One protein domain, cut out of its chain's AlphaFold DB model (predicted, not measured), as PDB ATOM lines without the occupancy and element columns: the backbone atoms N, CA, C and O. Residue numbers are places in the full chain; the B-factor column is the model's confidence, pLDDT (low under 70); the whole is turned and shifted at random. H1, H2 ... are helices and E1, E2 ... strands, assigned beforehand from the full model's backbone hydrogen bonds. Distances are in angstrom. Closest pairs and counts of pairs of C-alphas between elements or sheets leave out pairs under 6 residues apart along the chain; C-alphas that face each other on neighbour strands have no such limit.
ATOM      1  N   ILE A 156     153.240 130.283 140.898       70.00
ATOM      2  CA  ILE A 156     152.861 130.719 142.243       70.00
ATOM      3  C   ILE A 156     152.480 129.485 143.055       70.00
ATOM      4  O   ILE A 156     151.482 128.820 142.779       70.00
ATOM      5  N   VAL A 157     153.271 129.187 144.077       76.06
ATOM      6  CA  VAL A 157     153.045 128.037 144.949       76.06
ATOM      7  C   VAL A 157     152.194 128.476 146.133       76.06
ATOM      8  O   VAL A 157     152.492 129.462 146.802       76.06
ATOM      9  N   SER A 158     151.100 127.763 146.403       80.94
ATOM     10  CA  SER A 158     150.228 128.107 147.526       80.94
ATOM     11  C   SER A 158     150.864 127.740 148.871       80.94
ATOM     12  O   SER A 158     151.726 126.864 148.965       80.94
ATOM     13  N   LYS A 159     150.390 128.373 149.948       83.50
ATOM     14  CA  LYS A 159     150.815 128.047 151.317       83.50
ATOM     15  C   LYS A 159     150.562 126.577 151.673       83.50
ATOM     16  O   LYS A 159     151.404 125.959 152.318       83.50
ATOM     17  N   ASP A 160     149.455 126.001 151.200       85.06
ATOM     18  CA  ASP A 160     149.128 124.587 151.418       85.06
ATOM     19  C   ASP A 160     150.119 123.652 150.727       85.06
ATOM     20  O   ASP A 160     150.517 122.635 151.294       85.06
ATOM     21  N   VAL A 161     150.568 124.012 149.523       84.00
ATOM     22  CA  VAL A 161     151.584 123.245 148.798       84.00
ATOM     23  C   VAL A 161     152.938 123.340 149.501       84.00
ATOM     24  O   VAL A 161     153.602 122.319 149.658       84.00
ATOM     25  N   VAL A 162     153.329 124.519 150.000       90.12
ATOM     26  CA  VAL A 162     154.557 124.671 150.806       90.12
ATOM     27  C   VAL A 162     154.472 123.857 152.101       90.12
ATOM     28  O   VAL A 162     155.421 123.159 152.460       90.12
ATOM     29  N   LYS A 163     153.324 123.882 152.787       92.12
ATOM     30  CA  LYS A 163     153.083 123.065 153.981       92.12
ATOM     31  C   LYS A 163     153.217 121.572 153.674       92.12
ATOM     32  O   LYS A 163     153.950 120.878 154.374       92.12
ATOM     33  N   LYS A 164     152.572 121.095 152.606       89.75
ATOM     34  CA  LYS A 164     152.688 119.705 152.146       89.75
ATOM     35  C   LYS A 164     154.129 119.349 151.773       89.75
ATOM     36  O   LYS A 164     154.587 118.263 152.099       89.75
ATOM     37  N   ALA A 165     154.879 120.272 151.173       92.19
ATOM     38  CA  ALA A 165     156.287 120.050 150.860       92.19
ATOM     39  C   ALA A 165     157.143 119.837 152.122       92.19
ATOM     40  O   ALA A 165     158.051 119.010 152.106       92.19
ATOM     41  N   PHE A 166     156.838 120.509 153.239       95.81
ATOM     42  CA  PHE A 166     157.484 120.207 154.523       95.81
ATOM     43  C   PHE A 166     157.126 118.811 155.060       95.81
ATOM     44  O   PHE A 166     157.989 118.140 155.632       95.81
ATOM     45  N   GLU A 167     155.883 118.364 154.880       94.31
ATOM     46  CA  GLU A 167     155.442 117.013 155.261       94.31
ATOM     47  C   GLU A 167     156.163 115.944 154.425       94.31
ATOM     48  O   GLU A 167     156.737 115.006 154.980       94.31
ATOM     49  N   ASP A 168     156.226 116.140 153.107       91.88
ATOM     50  CA  ASP A 168     156.924 115.265 152.157       91.88
ATOM     51  C   ASP A 168     158.449 115.262 152.397       91.88
ATOM     52  O   ASP A 168     159.110 114.232 152.242       91.88
ATOM     53  N   ALA A 169     159.008 116.377 152.885       92.81
ATOM     54  CA  ALA A 169     160.386 116.472 153.376       92.81
ATOM     55  C   ALA A 169     160.605 115.785 154.745       92.81
ATOM     56  O   ALA A 169     161.701 115.853 155.307       92.81
ATOM     57  N   ARG A 170     159.588 115.088 155.276       93.88
ATOM     58  CA  ARG A 170     159.609 114.287 156.513       93.88
ATOM     59  C   ARG A 170     159.870 115.085 157.793       93.88
ATOM     60  O   ARG A 170     160.413 114.546 158.761       93.88
ATOM     61  N   TYR A 171     159.463 116.353 157.843       94.81
ATOM     62  CA  TYR A 171     159.446 117.099 159.102       94.81
ATOM     63  C   TYR A 171     158.349 116.575 160.043       94.81
ATOM     64  O   TYR A 171     157.260 116.202 159.611       94.81
ATOM     65  N   TYR A 172     158.608 116.580 161.355       94.44
ATOM     66  CA  TYR A 172     157.582 116.210 162.335       94.44
ATOM     67  C   TYR A 172     156.386 117.180 162.276       94.44
ATOM     68  O   TYR A 172     156.612 118.391 162.187       94.44
ATOM     69  N   PRO A 173     155.134 116.704 162.445       94.88
ATOM     70  CA  PRO A 173     153.928 117.532 162.314       94.88
ATOM     71  C   PRO A 173     153.931 118.814 163.156       94.88
ATOM     72  O   PRO A 173     153.434 119.850 162.721       94.88
ATOM     73  N   LYS A 174     154.545 118.772 164.348       96.56
ATOM     74  CA  LYS A 174     154.714 119.946 165.213       96.56
ATOM     75  C   LYS A 174     155.496 121.070 164.518       96.56
ATOM     76  O   LYS A 174     155.072 122.217 164.579       96.56
ATOM     77  N   TYR A 175     156.606 120.739 163.857       95.06
ATOM     78  CA  TYR A 175     157.433 121.721 163.153       95.06
ATOM     79  C   TYR A 175     156.761 122.210 161.875       95.06
ATOM     80  O   TYR A 175     156.819 123.396 161.589       95.06
ATOM     81  N   VAL A 176     156.063 121.334 161.149       95.25
ATOM     82  CA  VAL A 176     155.270 121.739 159.976       95.25
ATOM     83  C   VAL A 176     154.234 122.798 160.365       95.25
ATOM     84  O   VAL A 176     154.129 123.829 159.704       95.25
ATOM     85  N   ALA A 177     153.497 122.577 161.459       94.44
ATOM     86  CA  ALA A 177     152.513 123.535 161.961       94.44
ATOM     87  C   ALA A 177     153.160 124.860 162.402       94.44
ATOM     88  O   ALA A 177     152.623 125.931 162.125       94.44
ATOM     89  N   GLU A 178     154.322 124.793 163.054       96.56
ATOM     90  CA  GLU A 178     155.090 125.971 163.459       96.56
ATOM     91  C   GLU A 178     155.575 126.783 162.248       96.56
ATOM     92  O   GLU A 178     155.374 127.995 162.204       96.56
ATOM     93  N   PHE A 179     156.156 126.125 161.242       96.81
ATOM     94  CA  PHE A 179     156.641 126.775 160.025       96.81
ATOM     95  C   PHE A 179     155.495 127.396 159.230       96.81
ATOM     96  O   PHE A 179     155.600 128.548 158.821       96.81
ATOM     97  N   ALA A 180     154.373 126.686 159.075       93.62
ATOM     98  CA  ALA A 180     153.183 127.227 158.424       93.62
ATOM     99  C   ALA A 180     152.677 128.495 159.133       93.62
ATOM    100  O   ALA A 180     152.427 129.503 158.479       93.62
ATOM    101  N   ALA A 181     152.628 128.495 160.471       95.50
ATOM    102  CA  ALA A 181     152.218 129.666 161.245       95.50
ATOM    103  C   ALA A 181     153.187 130.857 161.113       95.50
ATOM    104  O   ALA A 181     152.752 132.007 161.189       95.50
ATOM    105  N   GLN A 182     154.489 130.608 160.934       95.44
ATOM    106  CA  GLN A 182     155.466 131.663 160.641       95.44
ATOM    107  C   GLN A 182     155.261 132.229 159.229       95.44
ATOM    108  O   GLN A 182     155.181 133.446 159.072       95.44
ATOM    109  N   ILE A 183     155.089 131.362 158.225       93.88
ATOM    110  CA  ILE A 183     154.813 131.747 156.827       93.88
ATOM    111  C   ILE A 183     153.509 132.545 156.726       93.88
ATOM    112  O   ILE A 183     153.430 133.524 155.985       93.88
ATOM    113  N   ASP A 184     152.495 132.179 157.508       91.81
ATOM    114  CA  ASP A 184     151.220 132.889 157.531       91.81
ATOM    115  C   ASP A 184     151.331 134.332 158.018       91.81
ATOM    116  O   ASP A 184     150.591 135.188 157.535       91.81
ATOM    117  N   LYS A 185     152.260 134.600 158.940       91.94
ATOM    118  CA  LYS A 185     152.469 135.920 159.546       91.94
ATOM    119  C   LYS A 185     153.462 136.797 158.786       91.94
ATOM    120  O   LYS A 185     153.436 138.007 158.976       91.94
ATOM    121  N   ALA A 186     154.360 136.202 158.003       86.69
ATOM    122  CA  ALA A 186     155.519 136.904 157.457       86.69
ATOM    123  C   ALA A 186     155.221 137.766 156.218       86.69
ATOM    124  O   ALA A 186     156.002 138.671 155.944       86.69
ATOM    125  N   ASP A 187     154.151 137.465 155.466       86.44
ATOM    126  CA  ASP A 187     153.862 138.037 154.130       86.44
ATOM    127  C   ASP A 187     155.120 138.178 153.245       86.44
ATOM    128  O   ASP A 187     155.370 139.181 152.578       86.44
ATOM    129  N   PHE A 188     155.972 137.152 153.291       89.94
ATOM    130  CA  PHE A 188     157.268 137.136 152.632       89.94
ATOM    131  C   PHE A 188     157.264 136.099 151.514       89.94
ATOM    132  O   PHE A 188     156.727 134.999 151.675       89.94
ATOM    133  N   LYS A 189     157.855 136.440 150.368       87.62
ATOM    134  CA  LYS A 189     157.937 135.556 149.200       87.62
ATOM    135  C   LYS A 189     159.384 135.361 148.773       87.62
ATOM    136  O   LYS A 189     160.185 136.277 148.896       87.62
ATOM    137  N   VAL A 190     159.699 134.191 148.236       90.88
ATOM    138  CA  VAL A 190     161.001 133.879 147.630       90.88
ATOM    139  C   VAL A 190     160.762 133.377 146.216       90.88
ATOM    140  O   VAL A 190     159.891 132.531 146.011       90.88
ATOM    141  N   VAL A 191     161.524 133.886 145.248       85.00
ATOM    142  CA  VAL A 191     161.574 133.331 143.893       85.00
ATOM    143  C   VAL A 191     162.659 132.263 143.875       85.00
ATOM    144  O   VAL A 191     163.841 132.568 143.981       85.00
ATOM    145  N   LEU A 192     162.260 130.999 143.808       87.50
ATOM    146  CA  LEU A 192     163.166 129.860 143.797       87.50
ATOM    147  C   LEU A 192     163.462 129.436 142.352       87.50
ATOM    148  O   LEU A 192     162.546 129.029 141.634       87.50
ATOM    149  N   THR A 193     164.729 129.489 141.950       82.81
ATOM    150  CA  THR A 193     165.204 129.119 140.603       82.81
ATOM    151  C   THR A 193     166.167 127.930 140.668       82.81
ATOM    152  O   THR A 193     166.482 127.422 141.747       82.81
ATOM    153  N   ASN A 194     166.622 127.420 139.520       83.00
ATOM    154  CA  ASN A 194     167.660 126.390 139.461       83.00
ATOM    155  C   ASN A 194     168.509 126.507 138.189       83.00
ATOM    156  O   ASN A 194     168.087 127.069 137.187       83.00
ATOM    157  N   ASN A 195     169.699 125.915 138.207       76.81
ATOM    158  CA  ASN A 195     170.662 125.970 137.103       76.81
ATOM    159  C   ASN A 195     170.498 124.840 136.059       76.81
ATOM    160  O   ASN A 195     171.446 124.538 135.330       76.81
ATOM    161  N   ARG A 196     169.355 124.142 136.027       66.56
ATOM    162  CA  ARG A 196     169.087 123.032 135.085       66.56
ATOM    163  C   ARG A 196     167.829 123.226 134.246       66.56
ATOM    164  O   ARG A 196     167.716 122.623 133.186       66.56
ATOM    165  N   THR A 197     166.899 124.059 134.696       57.16
ATOM    166  CA  THR A 197     165.632 124.352 134.020       57.16
ATOM    167  C   THR A 197     165.288 125.834 134.186       57.16
ATOM    168  O   THR A 197     165.660 126.424 135.197       57.16
ATOM    169  N   PRO A 198     164.547 126.442 133.247       48.88
ATOM    170  CA  PRO A 198     164.144 127.850 133.325       48.88
ATOM    171  C   PRO A 198     162.971 128.099 134.297       48.88
ATOM    172  O   PRO A 198     162.301 129.120 134.196       48.88
ATOM    173  N   ILE A 199     162.649 127.144 135.177       61.25
ATOM    174  CA  ILE A 199     161.495 127.238 136.077       61.25
ATOM    175  C   ILE A 199     161.803 128.189 137.232       61.25
ATOM    176  O   ILE A 199     162.803 128.020 137.933       61.25
ATOM    177  N   GLU A 200     160.863 129.097 137.492       70.50
ATOM    178  CA  GLU A 200     160.851 129.959 138.670       70.50
ATOM    179  C   GLU A 200     159.602 129.672 139.517       70.50
ATOM    180  O   GLU A 200     158.467 129.766 139.036       70.50
ATOM    181  N   LEU A 201     159.801 129.323 140.789       75.94
ATOM    182  CA  LEU A 201     158.723 129.081 141.747       75.94
ATOM    183  C   LEU A 201     158.609 130.264 142.707       75.94
ATOM    184  O   LEU A 201     159.551 130.563 143.431       75.94
ATOM    185  N   VAL A 202     157.452 130.917 142.776       81.00
ATOM    186  CA  VAL A 202     157.199 131.971 143.767       81.00
ATOM    187  C   VAL A 202     156.573 131.334 144.999       81.00
ATOM    188  O   VAL A 202     155.406 130.941 144.977       81.00
ATOM    189  N   LEU A 203     157.350 131.227 146.074       86.81
ATOM    190  CA  LEU A 203     156.969 130.529 147.298       86.81
ATOM    191  C   LEU A 203     156.636 131.530 148.410       86.81
ATOM    192  O   LEU A 203     157.462 132.404 148.681       86.81
ATOM    193  N   PRO A 204     155.502 131.403 149.120       89.00
ATOM    194  CA  PRO A 204     155.347 132.032 150.422       89.00
ATOM    195  C   PRO A 204     156.326 131.383 151.403       89.00
ATOM    196  O   PRO A 204     156.417 130.157 151.498       89.00
ATOM    197  N   PHE A 205     157.066 132.207 152.135       96.00
ATOM    198  CA  PHE A 205     158.080 131.755 153.077       96.00
ATOM    199  C   PHE A 205     158.145 132.680 154.299       96.00
ATOM    200  O   PHE A 205     157.362 133.619 154.420       96.00
ATOM    201  N   ALA A 206     159.045 132.397 155.239       95.69
ATOM    202  CA  ALA A 206     159.241 133.208 156.434       95.69
ATOM    203  C   ALA A 206     160.738 133.480 156.648       95.69
ATOM    204  O   ALA A 206     161.513 132.520 156.681       95.69
ATOM    205  N   PRO A 207     161.162 134.745 156.837       94.06
ATOM    206  CA  PRO A 207     162.569 135.092 157.059       94.06
ATOM    207  C   PRO A 207     163.194 134.395 158.275       94.06
ATOM    208  O   PRO A 207     164.400 134.185 158.323       94.06
ATOM    209  N   GLN A 208     162.377 134.009 159.259       94.38
ATOM    210  CA  GLN A 208     162.827 133.337 160.483       94.38
ATOM    211  C   GLN A 208     163.200 131.861 160.255       94.38
ATOM    212  O   GLN A 208     163.839 131.236 161.105       94.38
ATOM    213  N   LEU A 209     162.801 131.281 159.119       96.38
ATOM    214  CA  LEU A 209     163.163 129.918 158.744       96.38
ATOM    215  C   LEU A 209     164.574 129.875 158.161       96.38
ATOM    216  O   LEU A 209     165.090 130.857 157.633       96.38
ATOM    217  N   LYS A 210     165.210 128.707 158.246       97.12
ATOM    218  CA  LYS A 210     166.586 128.530 157.780       97.12
ATOM    219  C   LYS A 210     166.663 128.330 156.274       97.12
ATOM    220  O   LYS A 210     165.746 127.779 155.666       97.12
ATOM    221  N   VAL A 211     167.824 128.622 155.696       95.88
ATOM    222  CA  VAL A 211     168.165 128.257 154.310       95.88
ATOM    223  C   VAL A 211     167.957 126.756 154.072       95.88
ATOM    224  O   VAL A 211     167.440 126.360 153.030       95.88
ATOM    225  N   LYS A 212     168.252 125.901 155.067       95.56
ATOM    226  CA  LYS A 212     167.944 124.462 154.997       95.56
ATOM    227  C   LYS A 212     166.464 124.182 154.735       95.56
ATOM    228  O   LYS A 212     166.153 123.287 153.957       95.56
ATOM    229  N   ASN A 213     165.562 124.915 155.389       97.31
ATOM    230  CA  ASN A 213     164.125 124.730 155.212       97.31
ATOM    231  C   ASN A 213     163.717 125.048 153.766       97.31
ATOM    232  O   ASN A 213     162.951 124.285 153.187       97.31
ATOM    233  N   LEU A 214     164.274 126.119 153.184       96.00
ATOM    234  CA  LEU A 214     164.055 126.501 151.786       96.00
ATOM    235  C   LEU A 214     164.597 125.440 150.812       96.00
ATOM    236  O   LEU A 214     163.912 125.051 149.869       96.00
ATOM    237  N   LEU A 215     165.799 124.917 151.072       96.06
ATOM    238  CA  LEU A 215     166.384 123.833 150.280       96.06
ATOM    239  C   LEU A 215     165.541 122.554 150.346       96.06
ATOM    240  O   LEU A 215     165.347 121.889 149.331       96.06
ATOM    241  N   ASP A 216     165.051 122.185 151.530       95.81
ATOM    242  CA  ASP A 216     164.273 120.961 151.720       95.81
ATOM    243  C   ASP A 216     162.937 121.008 150.975       95.81
ATOM    244  O   ASP A 216     162.620 120.050 150.269       95.81
ATOM    245  N   ILE A 217     162.205 122.127 151.039       94.94
ATOM    246  CA  ILE A 217     160.991 122.289 150.227       94.94
ATOM    247  C   ILE A 217     161.323 122.351 148.738       94.94
ATOM    248  O   ILE A 217     160.639 121.722 147.941       94.94
ATOM    249  N   GLY A 218     162.402 123.034 148.351       92.88
ATOM    250  CA  GLY A 218     162.799 123.148 146.956       92.88
ATOM    251  C   GLY A 218     163.147 121.801 146.329       92.88
ATOM    252  O   GLY A 218     162.702 121.518 145.223       92.88
ATOM    253  N   LYS A 219     163.837 120.914 147.059       94.38
ATOM    254  CA  LYS A 219     164.072 119.529 146.614       94.38
ATOM    255  C   LYS A 219     162.773 118.767 146.387       94.38
ATOM    256  O   LYS A 219     162.687 118.022 145.422       94.38
ATOM    257  N   VAL A 220     161.778 118.944 147.257       92.94
ATOM    258  CA  VAL A 220     160.474 118.291 147.088       92.94
ATOM    259  C   VAL A 220     159.735 118.858 145.879       92.94
ATOM    260  O   VAL A 220     159.209 118.092 145.078       92.94
ATOM    261  N   LEU A 221     159.701 120.184 145.730       88.44
ATOM    262  CA  LEU A 221     158.984 120.871 144.650       88.44
ATOM    263  C   LEU A 221     159.627 120.662 143.271       88.44
ATOM    264  O   LEU A 221     158.929 120.737 142.266       88.44
ATOM    265  N   LEU A 222     160.928 120.375 143.233       86.75
ATOM    266  CA  LEU A 222     161.701 120.087 142.023       86.75
ATOM    267  C   LEU A 222     162.022 118.585 141.857       86.75
ATOM    268  O   LEU A 222     162.777 118.228 140.963       86.75
ATOM    269  N   ASP A 223     161.497 117.707 142.718       87.06
ATOM    270  CA  ASP A 223     161.751 116.251 142.709       87.06
ATOM    271  C   ASP A 223     163.243 115.859 142.624       87.06
ATOM    272  O   ASP A 223     163.672 114.969 141.886       87.06
ATOM    273  N   LEU A 224     164.078 116.556 143.398       88.44
ATOM    274  CA  LEU A 224     165.521 116.340 143.409       88.44
ATOM    275  C   LEU A 224     165.887 115.148 144.294       88.44
ATOM    276  O   LEU A 224     166.008 115.267 145.516       88.44
ATOM    277  N   ASN A 225     166.141 114.003 143.659       83.62
ATOM    278  CA  ASN A 225     166.666 112.824 144.337       83.62
ATOM    279  C   ASN A 225     168.202 112.876 144.461       83.62
ATOM    280  O   ASN A 225     168.929 112.765 143.467       83.62
ATOM    281  N   LEU A 226     168.686 113.018 145.699       87.69
ATOM    282  CA  LEU A 226     170.115 113.082 146.013       87.69
ATOM    283  C   LEU A 226     170.809 111.714 146.011       87.69
ATOM    284  O   LEU A 226     172.038 111.666 145.933       87.69
ATOM    285  N   ASP A 227     170.052 110.615 146.055       86.62
ATOM    286  CA  ASP A 227     170.611 109.268 146.060       86.62
ATOM    287  C   ASP A 227     171.390 108.980 144.768       86.62
ATOM    288  O   ASP A 227     171.071 109.452 143.663       86.62
ATOM    289  N   ALA A 228     172.441 108.173 144.919       82.62
ATOM    290  CA  ALA A 228     173.232 107.708 143.796       82.62
ATOM    291  C   ALA A 228     172.391 106.784 142.903       82.62
ATOM    292  O   ALA A 228     171.780 105.822 143.363       82.62
ATOM    293  N   THR A 229     172.390 107.070 141.606       81.38
ATOM    294  CA  THR A 229     171.817 106.210 140.573       81.38
ATOM    295  C   THR A 229     172.934 105.381 139.959       81.38
ATOM    296  O   THR A 229     173.908 105.947 139.464       81.38
ATOM    297  N   ASP A 230     172.800 104.055 139.997       80.69
ATOM    298  CA  ASP A 230     173.792 103.129 139.450       80.69
ATOM    299  C   ASP A 230     173.575 102.898 137.949       80.69
ATOM    300  O   ASP A 230     172.499 102.476 137.522       80.69
ATOM    301  N   PHE A 231     174.629 103.096 137.161       71.25
ATOM    302  CA  PHE A 231     174.693 102.772 135.737       71.25
ATOM    303  C   PHE A 231     175.608 101.561 135.557       71.25
ATOM    304  O   PHE A 231     176.801 101.674 135.274       71.25
ATOM    305  N   ARG A 232     175.045 100.372 135.795       73.69
ATOM    306  CA  ARG A 232     175.801  99.108 135.824       73.69
ATOM    307  C   ARG A 232     176.484  98.780 134.499       73.69
ATOM    308  O   ARG A 232     177.552  98.182 134.511       73.69
ATOM    309  N   ASP A 233     175.897  99.198 133.380       62.25
ATOM    310  CA  ASP A 233     176.476  99.043 132.042       62.25
ATOM    311  C   ASP A 233     177.750  99.879 131.848       62.25
ATOM    312  O   ASP A 233     178.639  99.476 131.103       62.25
ATOM    313  N   LEU A 234     177.859 101.004 132.556       65.62
ATOM    314  CA  LEU A 234     179.026 101.885 132.542       65.62
ATOM    315  C   LEU A 234     179.998 101.602 133.694       65.62
ATOM    316  O   LEU A 234     181.081 102.174 133.724       65.62
ATOM    317  N   SER A 235     179.644 100.711 134.629       75.50
ATOM    318  CA  SER A 235     180.382 100.520 135.888       75.50
ATOM    319  C   SER A 235     180.547 101.829 136.676       75.50
ATOM    320  O   SER A 235     181.591 102.104 137.263       75.50
ATOM    321  N   THR A 236     179.508 102.666 136.686       77.94
ATOM    322  CA  THR A 236     179.518 103.969 137.362       77.94
ATOM    323  C   THR A 236     178.256 104.208 138.177       77.94
ATOM    324  O   THR A 236     177.274 103.464 138.114       77.94
ATOM    325  N   SER A 237     178.273 105.281 138.959       80.00
ATOM    326  CA  SER A 237     177.087 105.856 139.581       80.00
ATOM    327  C   SER A 237     177.132 107.378 139.521       80.00
ATOM    328  O   SER A 237     178.211 107.960 139.420       80.00
ATOM    329  N   ALA A 238     175.971 108.028 139.606       79.06
ATOM    330  CA  ALA A 238     175.889 109.479 139.734       79.06
ATOM    331  C   ALA A 238     174.860 109.915 140.773       79.06
ATOM    332  O   ALA A 238     173.738 109.408 140.818       79.06
ATOM    333  N   SER A 239     175.229 110.905 141.574       86.88
ATOM    334  CA  SER A 239     174.415 111.516 142.626       86.88
ATOM    335  C   SER A 239     174.262 113.016 142.382       86.88
ATOM    336  O   SER A 239     174.884 113.577 141.473       86.88
ATOM    337  N   LEU A 240     173.415 113.662 143.181       89.94
ATOM    338  CA  LEU A 240     173.282 115.113 143.175       89.94
ATOM    339  C   LEU A 240     173.936 115.713 144.413       89.94
ATOM    340  O   LEU A 240     173.734 115.248 145.531       89.94
ATOM    341  N   SER A 241     174.648 116.809 144.199       90.12
ATOM    342  CA  SER A 241     175.029 117.755 145.235       90.12
ATOM    343  C   SER A 241     174.266 119.050 144.996       90.12
ATOM    344  O   SER A 241     174.198 119.524 143.862       90.12
ATOM    345  N   VAL A 242     173.651 119.596 146.043       92.50
ATOM    346  CA  VAL A 242     172.803 120.788 145.952       92.50
ATOM    347  C   VAL A 242     173.245 121.850 146.951       92.50
ATOM    348  O   VAL A 242     173.606 121.531 148.084       92.50
ATOM    349  N   SER A 243     173.175 123.111 146.543       89.94
ATOM    350  CA  SER A 243     173.379 124.277 147.405       89.94
ATOM    351  C   SER A 243     172.346 125.354 147.095       89.94
ATOM    352  O   SER A 243     171.753 125.351 146.020       89.94
ATOM    353  N   VAL A 244     172.135 126.279 148.030       93.69
ATOM    354  CA  VAL A 244     171.332 127.484 147.789       93.69
ATOM    355  C   VAL A 244     172.290 128.635 147.530       93.69
ATOM    356  O   VAL A 244     173.194 128.860 148.332       93.69
ATOM    357  N   ILE A 245     172.110 129.325 146.411       89.00
ATOM    358  CA  ILE A 245     172.882 130.494 146.003       89.00
ATOM    359  C   ILE A 245     171.962 131.712 146.055       89.00
ATOM    360  O   ILE A 245     170.837 131.660 145.561       89.00
ATOM    361  N   VAL A 246     172.438 132.789 146.666       88.38
ATOM    362  CA  VAL A 246     171.801 134.113 146.659       88.38
ATOM    363  C   VAL A 246     172.896 135.115 146.319       88.38
ATOM    364  O   VAL A 246     173.968 135.038 146.921       88.38
ATOM    365  N   ASP A 247     172.647 135.989 145.343       86.00
ATOM    366  CA  ASP A 247     173.624 136.950 144.808       86.00
ATOM    367  C   ASP A 247     174.988 136.303 144.496       86.00
ATOM    368  O   ASP A 247     176.035 136.758 144.949       86.00
ATOM    369  N   ASP A 248     174.965 135.173 143.779       79.94
ATOM    370  CA  ASP A 248     176.143 134.368 143.410       79.94
ATOM    371  C   ASP A 248     176.963 133.791 144.585       79.94
ATOM    372  O   ASP A 248     178.005 133.161 144.384       79.94
ATOM    373  N   VAL A 249     176.469 133.911 145.824       85.81
ATOM    374  CA  VAL A 249     177.109 133.367 147.028       85.81
ATOM    375  C   VAL A 249     176.340 132.158 147.558       85.81
ATOM    376  O   VAL A 249     175.140 132.224 147.837       85.81
ATOM    377  N   ALA A 250     177.047 131.039 147.741       89.81
ATOM    378  CA  ALA A 250     176.498 129.845 148.376       89.81
ATOM    379  C   ALA A 250     176.233 130.088 149.871       89.81
ATOM    380  O   ALA A 250     177.112 130.533 150.606       89.81
ATOM    381  N   GLN A 251     175.023 129.761 150.317       95.12
ATOM    382  CA  GLN A 251     174.543 130.060 151.663       95.12
ATOM    383  C   GLN A 251     174.663 128.854 152.601       95.12
ATOM    384  O   GLN A 251     174.400 127.709 152.216       95.12
ATOM    385  N   GLU A 252     175.008 129.108 153.865       92.94
ATOM    386  CA  GLU A 252     175.045 128.070 154.896       92.94
ATOM    387  C   GLU A 252     173.637 127.604 155.281       92.94
ATOM    388  O   GLU A 252     172.744 128.390 155.593       92.94
ATOM    389  N   PHE A 253     173.439 126.287 155.346       92.62
ATOM    390  CA  PHE A 253     172.126 125.702 155.633       92.62
ATOM    391  C   PHE A 253     171.597 126.042 157.038       92.62
ATOM    392  O   PHE A 253     170.384 126.046 157.259       92.62
ATOM    393  N   SER A 254     172.480 126.316 158.000       92.81
ATOM    394  CA  SER A 254     172.126 126.680 159.377       92.81
ATOM    395  C   SER A 254     171.594 128.105 159.538       92.81
ATOM    396  O   SER A 254     170.924 128.355 160.546       92.81
ATOM    397  N   THR A 255     171.876 128.990 158.583       94.06
ATOM    398  CA  THR A 255     171.575 130.427 158.630       94.06
ATOM    399  C   THR A 255     170.085 130.685 158.442       94.06
ATOM    400  O   THR A 255     169.423 129.976 157.678       94.06
ATOM    401  N   GLN A 256     169.533 131.665 159.166       95.25
ATOM    402  CA  GLN A 256     168.159 132.119 158.941       95.25
ATOM    403  C   GLN A 256     168.098 132.944 157.662       95.25
ATOM    404  O   GLN A 256     169.035 133.666 157.342       95.25
ATOM    405  N   LEU A 257     166.989 132.863 156.937       92.88
ATOM    406  CA  LEU A 257     166.840 133.609 155.693       92.88
ATOM    407  C   LEU A 257     166.884 135.133 155.925       92.88
ATOM    408  O   LEU A 257     167.308 135.864 155.043       92.88
ATOM    409  N   ALA A 258     166.518 135.605 157.121       92.44
ATOM    410  CA  ALA A 258     166.638 137.003 157.538       92.44
ATOM    411  C   ALA A 258     168.085 137.531 157.564       92.44
ATOM    412  O   ALA A 258     168.284 138.736 157.448       92.44
ATOM    413  N   ASP A 259     169.071 136.642 157.719       94.06
ATOM    414  CA  ASP A 259     170.497 136.990 157.756       94.06
ATOM    415  C   ASP A 259     171.164 136.863 156.369       94.06
ATOM    416  O   ASP A 259     172.353 137.138 156.213       94.06
ATOM    417  N   VAL A 260     170.408 136.428 155.356       92.06
ATOM    418  CA  VAL A 260     170.836 136.316 153.955       92.06
ATOM    419  C   VAL A 260     170.433 137.605 153.220       92.06
ATOM    420  O   VAL A 260     169.378 138.160 153.534       92.06
ATOM    421  N   PRO A 261     171.214 138.104 152.240       89.62
ATOM    422  CA  PRO A 261     170.880 139.308 151.471       89.62
ATOM    423  C   PRO A 261     169.724 139.067 150.480       89.62
ATOM    424  O   PRO A 261     169.874 139.210 149.276       89.62
ATOM    425  N   ILE A 262     168.546 138.686 150.975       85.88
ATOM    426  CA  ILE A 262     167.355 138.424 150.166       85.88
ATOM    427  C   ILE A 262     166.146 139.176 150.724       85.88
ATOM    428  O   ILE A 262     165.751 139.021 151.881       85.88
ATOM    429  N   SER A 263     165.544 140.015 149.886       87.62
ATOM    430  CA  SER A 263     164.299 140.724 150.190       87.62
ATOM    431  C   SER A 263     163.077 139.902 149.761       87.62
ATOM    432  O   SER A 263     163.195 138.893 149.066       87.62
ATOM    433  N   SER A 264     161.875 140.315 150.179       86.00
ATOM    434  CA  SER A 264     160.642 139.646 149.741       86.00
ATOM    435  C   SER A 264     160.476 139.803 148.227       86.00
ATOM    436  O   SER A 264     160.506 140.917 147.708       86.00
ATOM    437  N   GLY A 265     160.303 138.687 147.524       76.25
ATOM    438  CA  GLY A 265     160.314 138.614 146.063       76.25
ATOM    439  C   GLY A 265     161.713 138.498 145.448       76.25
ATOM    440  O   GLY A 265     161.806 138.405 144.227       76.25
ATOM    441  N   GLY A 266     162.767 138.480 146.269       76.44
ATOM    442  CA  GLY A 266     164.142 138.227 145.848       76.44
ATOM    443  C   GLY A 266     164.368 136.780 145.410       76.44
ATOM    444  O   GLY A 266     163.586 135.878 145.736       76.44
ATOM    445  N   GLU A 267     165.442 136.577 144.649       86.31
ATOM    446  CA  GLU A 267     165.785 135.291 144.049       86.31
ATOM    447  C   GLU A 267     166.703 134.459 144.954       86.31
ATOM    448  O   GLU A 267     167.682 134.951 145.509       86.31
ATOM    449  N   ALA A 268     166.397 133.169 145.068       91.50
ATOM    450  CA  ALA A 268     167.303 132.159 145.587       91.50
ATOM    451  C   ALA A 268     167.397 131.014 144.578       91.50
ATOM    452  O   ALA A 268     166.386 130.432 144.189       91.50
ATOM    453  N   GLN A 269     168.607 130.638 144.187       91.19
ATOM    454  CA  GLN A 269     168.828 129.576 143.216       91.19
ATOM    455  C   GLN A 269     169.245 128.277 143.909       91.19
ATOM    456  O   GLN A 269     170.213 128.243 144.670       91.19
ATOM    457  N   ILE A 270     168.567 127.168 143.610       93.06
ATOM    458  CA  ILE A 270     169.075 125.831 143.928       93.06
ATOM    459  C   ILE A 270     170.082 125.446 142.854       93.06
ATOM    460  O   ILE A 270     169.730 125.090 141.728       93.06
ATOM    461  N   TRP A 271     171.356 125.498 143.217       86.94
ATOM    462  CA  TRP A 271     172.430 125.042 142.356       86.94
ATOM    463  C   TRP A 271     172.555 123.529 142.448       86.94
ATOM    464  O   TRP A 271     172.920 122.984 143.490       86.94
ATOM    465  N   ILE A 272     172.262 122.849 141.347       85.69
ATOM    466  CA  ILE A 272     172.331 121.399 141.220       85.69
ATOM    467  C   ILE A 272     173.649 121.052 140.533       85.69
ATOM    468  O   ILE A 272     173.944 121.521 139.432       85.69
ATOM    469  N   LYS A 273     174.457 120.213 141.177       84.56
ATOM    470  CA  LYS A 273     175.687 119.642 140.630       84.56
ATOM    471  C   LYS A 273     175.543 118.129 140.549       84.56
ATOM    472  O   LYS A 273     175.175 117.485 141.527       84.56
ATOM    473  N   ILE A 274     175.872 117.556 139.398       79.06
ATOM    474  CA  ILE A 274     175.916 116.104 139.220       79.06
ATOM    475  C   ILE A 274     177.322 115.634 139.585       79.06
ATOM    476  O   ILE A 274     178.309 116.192 139.107       79.06
ATOM    477  N   VAL A 275     177.408 114.637 140.461       82.12
ATOM    478  CA  VAL A 275     178.674 114.054 140.915       82.12
ATOM    479  C   VAL A 275     178.679 112.586 140.532       82.12
ATOM    480  O   VAL A 275     177.850 111.822 141.029       82.12
ATOM    481  N   TRP A 276     179.598 112.196 139.652       84.81
ATOM    482  CA  TRP A 276     179.762 110.810 139.231       84.81
ATOM    483  C   TRP A 276     180.924 110.130 139.969       84.81
ATOM    484  O   TRP A 276     181.832 110.801 140.463       84.81
ATOM    485  N   GLN A 277     180.870 108.803 140.069       81.00
ATOM    486  CA  GLN A 277     181.910 107.955 140.656       81.00
ATOM    487  C   GLN A 277     181.971 106.608 139.923       81.00
ATOM    488  O   GLN A 277     180.927 106.047 139.574       81.00
ATOM    489  N   GLU A 278     183.174 106.058 139.745       83.19
ATOM    490  CA  GLU A 278     183.364 104.671 139.303       83.19
ATOM    491  C   GLU A 278     182.904 103.685 140.383       83.19
ATOM    492  O   GLU A 278     183.079 103.915 141.583       83.19
ATOM    493  N   LYS A 279     182.318 102.563 139.957       74.69
ATOM    494  CA  LYS A 279     181.907 101.464 140.832       74.69
ATOM    495  C   LYS A 279     182.301 100.120 140.235       74.69
ATOM    496  O   LYS A 279     181.969  99.808 139.097       74.69
ATOM    497  N   SER A 280     182.915  99.271 141.053       54.81
ATOM    498  CA  SER A 280     183.072  97.850 140.746       54.81
ATOM    499  C   SER A 280     181.810  97.097 141.169       54.81
ATOM    500  O   SER A 280     181.506  97.016 142.361       54.81
ATOM    501  N   PHE A 281     181.074  96.542 140.211       62.34
ATOM    502  CA  PHE A 281     179.964  95.632 140.494       62.34
ATOM    503  C   PHE A 281     180.481  94.182 140.501       62.34
ATOM    504  O   PHE A 281     181.224  93.794 139.600       62.34
ATOM    505  N   ASP A 282     180.112  93.383 141.510       48.84
ATOM    506  CA  ASP A 282     180.502  91.966 141.580       48.84
ATOM    507  C   ASP A 282     179.918  91.183 140.392       48.84
ATOM    508  O   ASP A 282     178.722  91.259 140.110       48.84
ATOM    509  N   GLN A 340     179.153 110.043 129.528       53.91
ATOM    510  CA  GLN A 340     177.986 109.174 129.411       53.91
ATOM    511  C   GLN A 340     177.195 109.058 130.727       53.91
ATOM    512  O   GLN A 340     175.965 109.045 130.751       53.91
ATOM    513  N   THR A 341     177.892 109.005 131.855       63.66
ATOM    514  CA  THR A 341     177.267 108.904 133.177       63.66
ATOM    515  C   THR A 341     176.558 110.206 133.561       63.66
ATOM    516  O   THR A 341     175.413 110.187 134.025       63.66
ATOM    517  N   LEU A 342     177.219 111.345 133.332       59.16
ATOM    518  CA  LEU A 342     176.697 112.670 133.661       59.16
ATOM    519  C   LEU A 342     175.424 112.987 132.872       59.16
ATOM    520  O   LEU A 342     174.414 113.342 133.480       59.16
ATOM    521  N   ALA A 343     175.423 112.773 131.555       52.19
ATOM    522  CA  ALA A 343     174.266 113.110 130.727       52.19
ATOM    523  C   ALA A 343     173.042 112.204 130.980       52.19
ATOM    524  O   ALA A 343     171.901 112.663 130.900       52.19
ATOM    525  N   ARG A 344     173.235 110.941 131.394       65.31
ATOM    526  CA  ARG A 344     172.115 110.054 131.783       65.31
ATOM    527  C   ARG A 344     171.467 110.540 133.077       65.31
ATOM    528  O   ARG A 344     170.243 110.555 133.187       65.31
ATOM    529  N   LYS A 345     172.277 110.952 134.058       75.38
ATOM    530  CA  LYS A 345     171.766 111.523 135.311       75.38
ATOM    531  C   LYS A 345     171.100 112.878 135.074       75.38
ATOM    532  O   LYS A 345     170.068 113.137 135.679       75.38
ATOM    533  N   GLU A 346     171.628 113.699 134.173       63.78
ATOM    534  CA  GLU A 346     171.034 114.988 133.802       63.78
ATOM    535  C   GLU A 346     169.621 114.835 133.228       63.78
ATOM    536  O   GLU A 346     168.696 115.509 133.685       63.78
ATOM    537  N   ALA A 347     169.417 113.874 132.324       53.84
ATOM    538  CA  ALA A 347     168.093 113.568 131.787       53.84
ATOM    539  C   ALA A 347     167.090 113.137 132.881       53.84
ATOM    540  O   ALA A 347     165.930 113.564 132.870       53.84
ATOM    541  N   LEU A 348     167.525 112.330 133.857       65.19
ATOM    542  CA  LEU A 348     166.684 111.924 134.993       65.19
ATOM    543  C   LEU A 348     166.277 113.119 135.870       65.19
ATOM    544  O   LEU A 348     165.135 113.195 136.309       65.19
ATOM    545  N   VAL A 349     167.190 114.063 136.097       62.78
ATOM    546  CA  VAL A 349     166.936 115.253 136.926       62.78
ATOM    547  C   VAL A 349     165.932 116.181 136.258       62.78
ATOM    548  O   VAL A 349     164.929 116.540 136.867       62.78
ATOM    549  N   ILE A 350     166.175 116.544 134.996       55.31
ATOM    550  CA  ILE A 350     165.298 117.453 134.247       55.31
ATOM    551  C   ILE A 350     163.889 116.863 134.130       55.31
ATOM    552  O   ILE A 350     162.900 117.572 134.307       55.31
ATOM    553  N   SER A 351     163.784 115.559 133.866       55.75
ATOM    554  CA  SER A 351     162.484 114.895 133.742       55.75
ATOM    555  C   SER A 351     161.717 114.807 135.065       55.75
ATOM    556  O   SER A 351     160.510 115.041 135.061       55.75
ATOM    557  N   GLY A 352     162.394 114.541 136.190       64.69
ATOM    558  CA  GLY A 352     161.784 114.582 137.526       64.69
ATOM    559  C   GLY A 352     161.211 115.963 137.858       64.69
ATOM    560  O   GLY A 352     160.037 116.072 138.214       64.69
ATOM    561  N   ILE A 353     161.993 117.027 137.621       65.00
ATOM    562  CA  ILE A 353     161.555 118.418 137.823       65.00
ATOM    563  C   ILE A 353     160.252 118.689 137.059       65.00
ATOM    564  O   ILE A 353     159.261 119.121 137.647       65.00
ATOM    565  N   TRP A 354     160.223 118.405 135.755       57.22
ATOM    566  CA  TRP A 354     159.050 118.682 134.925       57.22
ATOM    567  C   TRP A 354     157.824 117.858 135.305       57.22
ATOM    568  O   TRP A 354     156.708 118.388 135.305       57.22
ATOM    569  N   GLN A 355     158.016 116.585 135.652       63.97
ATOM    570  CA  GLN A 355     156.928 115.741 136.130       63.97
ATOM    571  C   GLN A 355     156.315 116.321 137.406       63.97
ATOM    572  O   GLN A 355     155.095 116.415 137.525       63.97
ATOM    573  N   LYS A 356     157.154 116.786 138.333       72.00
ATOM    574  CA  LYS A 356     156.687 117.384 139.580       72.00
ATOM    575  C   LYS A 356     155.935 118.685 139.359       72.00
ATOM    576  O   LYS A 356     154.885 118.882 139.961       72.00
ATOM    577  N   ILE A 357     156.428 119.548 138.473       64.31
ATOM    578  CA  ILE A 357     155.733 120.784 138.099       64.31
ATOM    579  C   ILE A 357     154.332 120.493 137.565       64.31
ATOM    580  O   ILE A 357     153.378 121.159 137.964       64.31
ATOM    581  N   ARG A 358     154.194 119.474 136.712       57.97
ATOM    582  CA  ARG A 358     152.892 119.046 136.190       57.97
ATOM    583  C   ARG A 358     151.920 118.688 137.318       57.97
ATOM    584  O   ARG A 358     150.767 119.102 137.269       57.97
ATOM    585  N   ASP A 359     152.397 117.986 138.342       63.78
ATOM    586  CA  ASP A 359     151.589 117.582 139.499       63.78
ATOM    587  C   ASP A 359     151.224 118.757 140.433       63.78
ATOM    588  O   ASP A 359     150.255 118.669 141.189       63.78
ATOM    589  N   LEU A 360     152.007 119.843 140.421       59.47
ATOM    590  CA  LEU A 360     151.777 121.035 141.248       59.47
ATOM    591  C   LEU A 360     150.701 121.971 140.675       59.47
ATOM    592  O   LEU A 360     150.144 122.785 141.415       59.47
ATOM    593  N   LEU A 361     150.395 121.867 139.382       50.88
ATOM    594  CA  LEU A 361     149.337 122.644 138.743       50.88
ATOM    595  C   LEU A 361     147.954 122.058 139.108       50.88
ATOM    596  O   LEU A 361     147.792 120.839 139.158       50.88
TER     597      LEU A 361
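This is residues 156 to 282 and 340 to 361 of the 676 residues of the protein "Toll/interleukin-1 receptor domain-containing protein" of Methanothrix sp (UniProt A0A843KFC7). A long, strongly twisted sheet of five strands is curled like part of a barrel and wraps round one helix, H3. The helical hairpin H1 and H2 packs at the E2 edge, and the long helix H4 crosses the sheet slantwise over E4 and reaches H3 with its last turns. The printed part has 149 residues with four named helices and five named strands, in the order H1 H2 E1 E2 H3 E3 E4 E5 H4; the sheet is mixed, in the order E2 E1 E5 E4 E3, and the class is mixed, helices and strands. The whole is compact, with a radius of gyration of the C-alphas of 16.3 A, yet elongated, spanning 54 by 30 by 26 A.

H1, residues 159 to 168, and H2, residues 173 to 186, form a hairpin and touch at Phe 166 and Val 176, their closest C-alphas, 6.1 A apart, at a shallow tilt of 27 degrees, opposite ways. Both only graze the sheet. E1, residues 188 to 194, and E2, residues 201 to 205, are an antiparallel hairpin, with N 192 and O 201 2.8 A apart. The sheet curls round H3, residues 211 to 221; its closest C-alphas to H1, Ile 217 and Ala 165, are 5.2 A apart, and the two helices touch, about perpendicular at 89 degrees. E3, residues 229 to 231, E4, residues 236 to 246, and E5, residues 267 to 278, make a meander, each strand the antiparallel neighbour of the one before; N 229 and O 238 are 2.8 A apart, as are N 241 and O 273. E5 is parallel to E1, with N 268 and O 191 2.8 A apart. H4, residues 340 to 360, is on one face of the sheet, making two layers, helix over strands, at a height over the sheet of 5.0 A; on the local plane it stands at 55 degrees to E4. It touches H3 with residues 353 to 360 alone, the closest C-alphas, Lys 356 and Leu 221, being 6.6 A apart. In H1, H2, H3 and H4 every O i to N i+4 pair is within hydrogen-bond range.

H1 begins at C-alpha 159 (150.815, 128.047, 151.317). H2 is 20.0 A long, E4 32.5 A, E5 35.6 A and H4 31.1 A. H4 ends at C-alpha 360 (151.777, 121.035, 141.248).

The C-alphas of Lys 185 and Asp 282, the two farthest apart, are 55.1 A apart. Residues 283 to 339 are not printed, and C-alphas 282 and 340 are 21.2 A apart across the cut. The link from E4 to E5 is long, 20 residues. Mean pLDDT of the printed part is 82.6; 29 residues are under 70, among them 196 to 199 and 346 to 355.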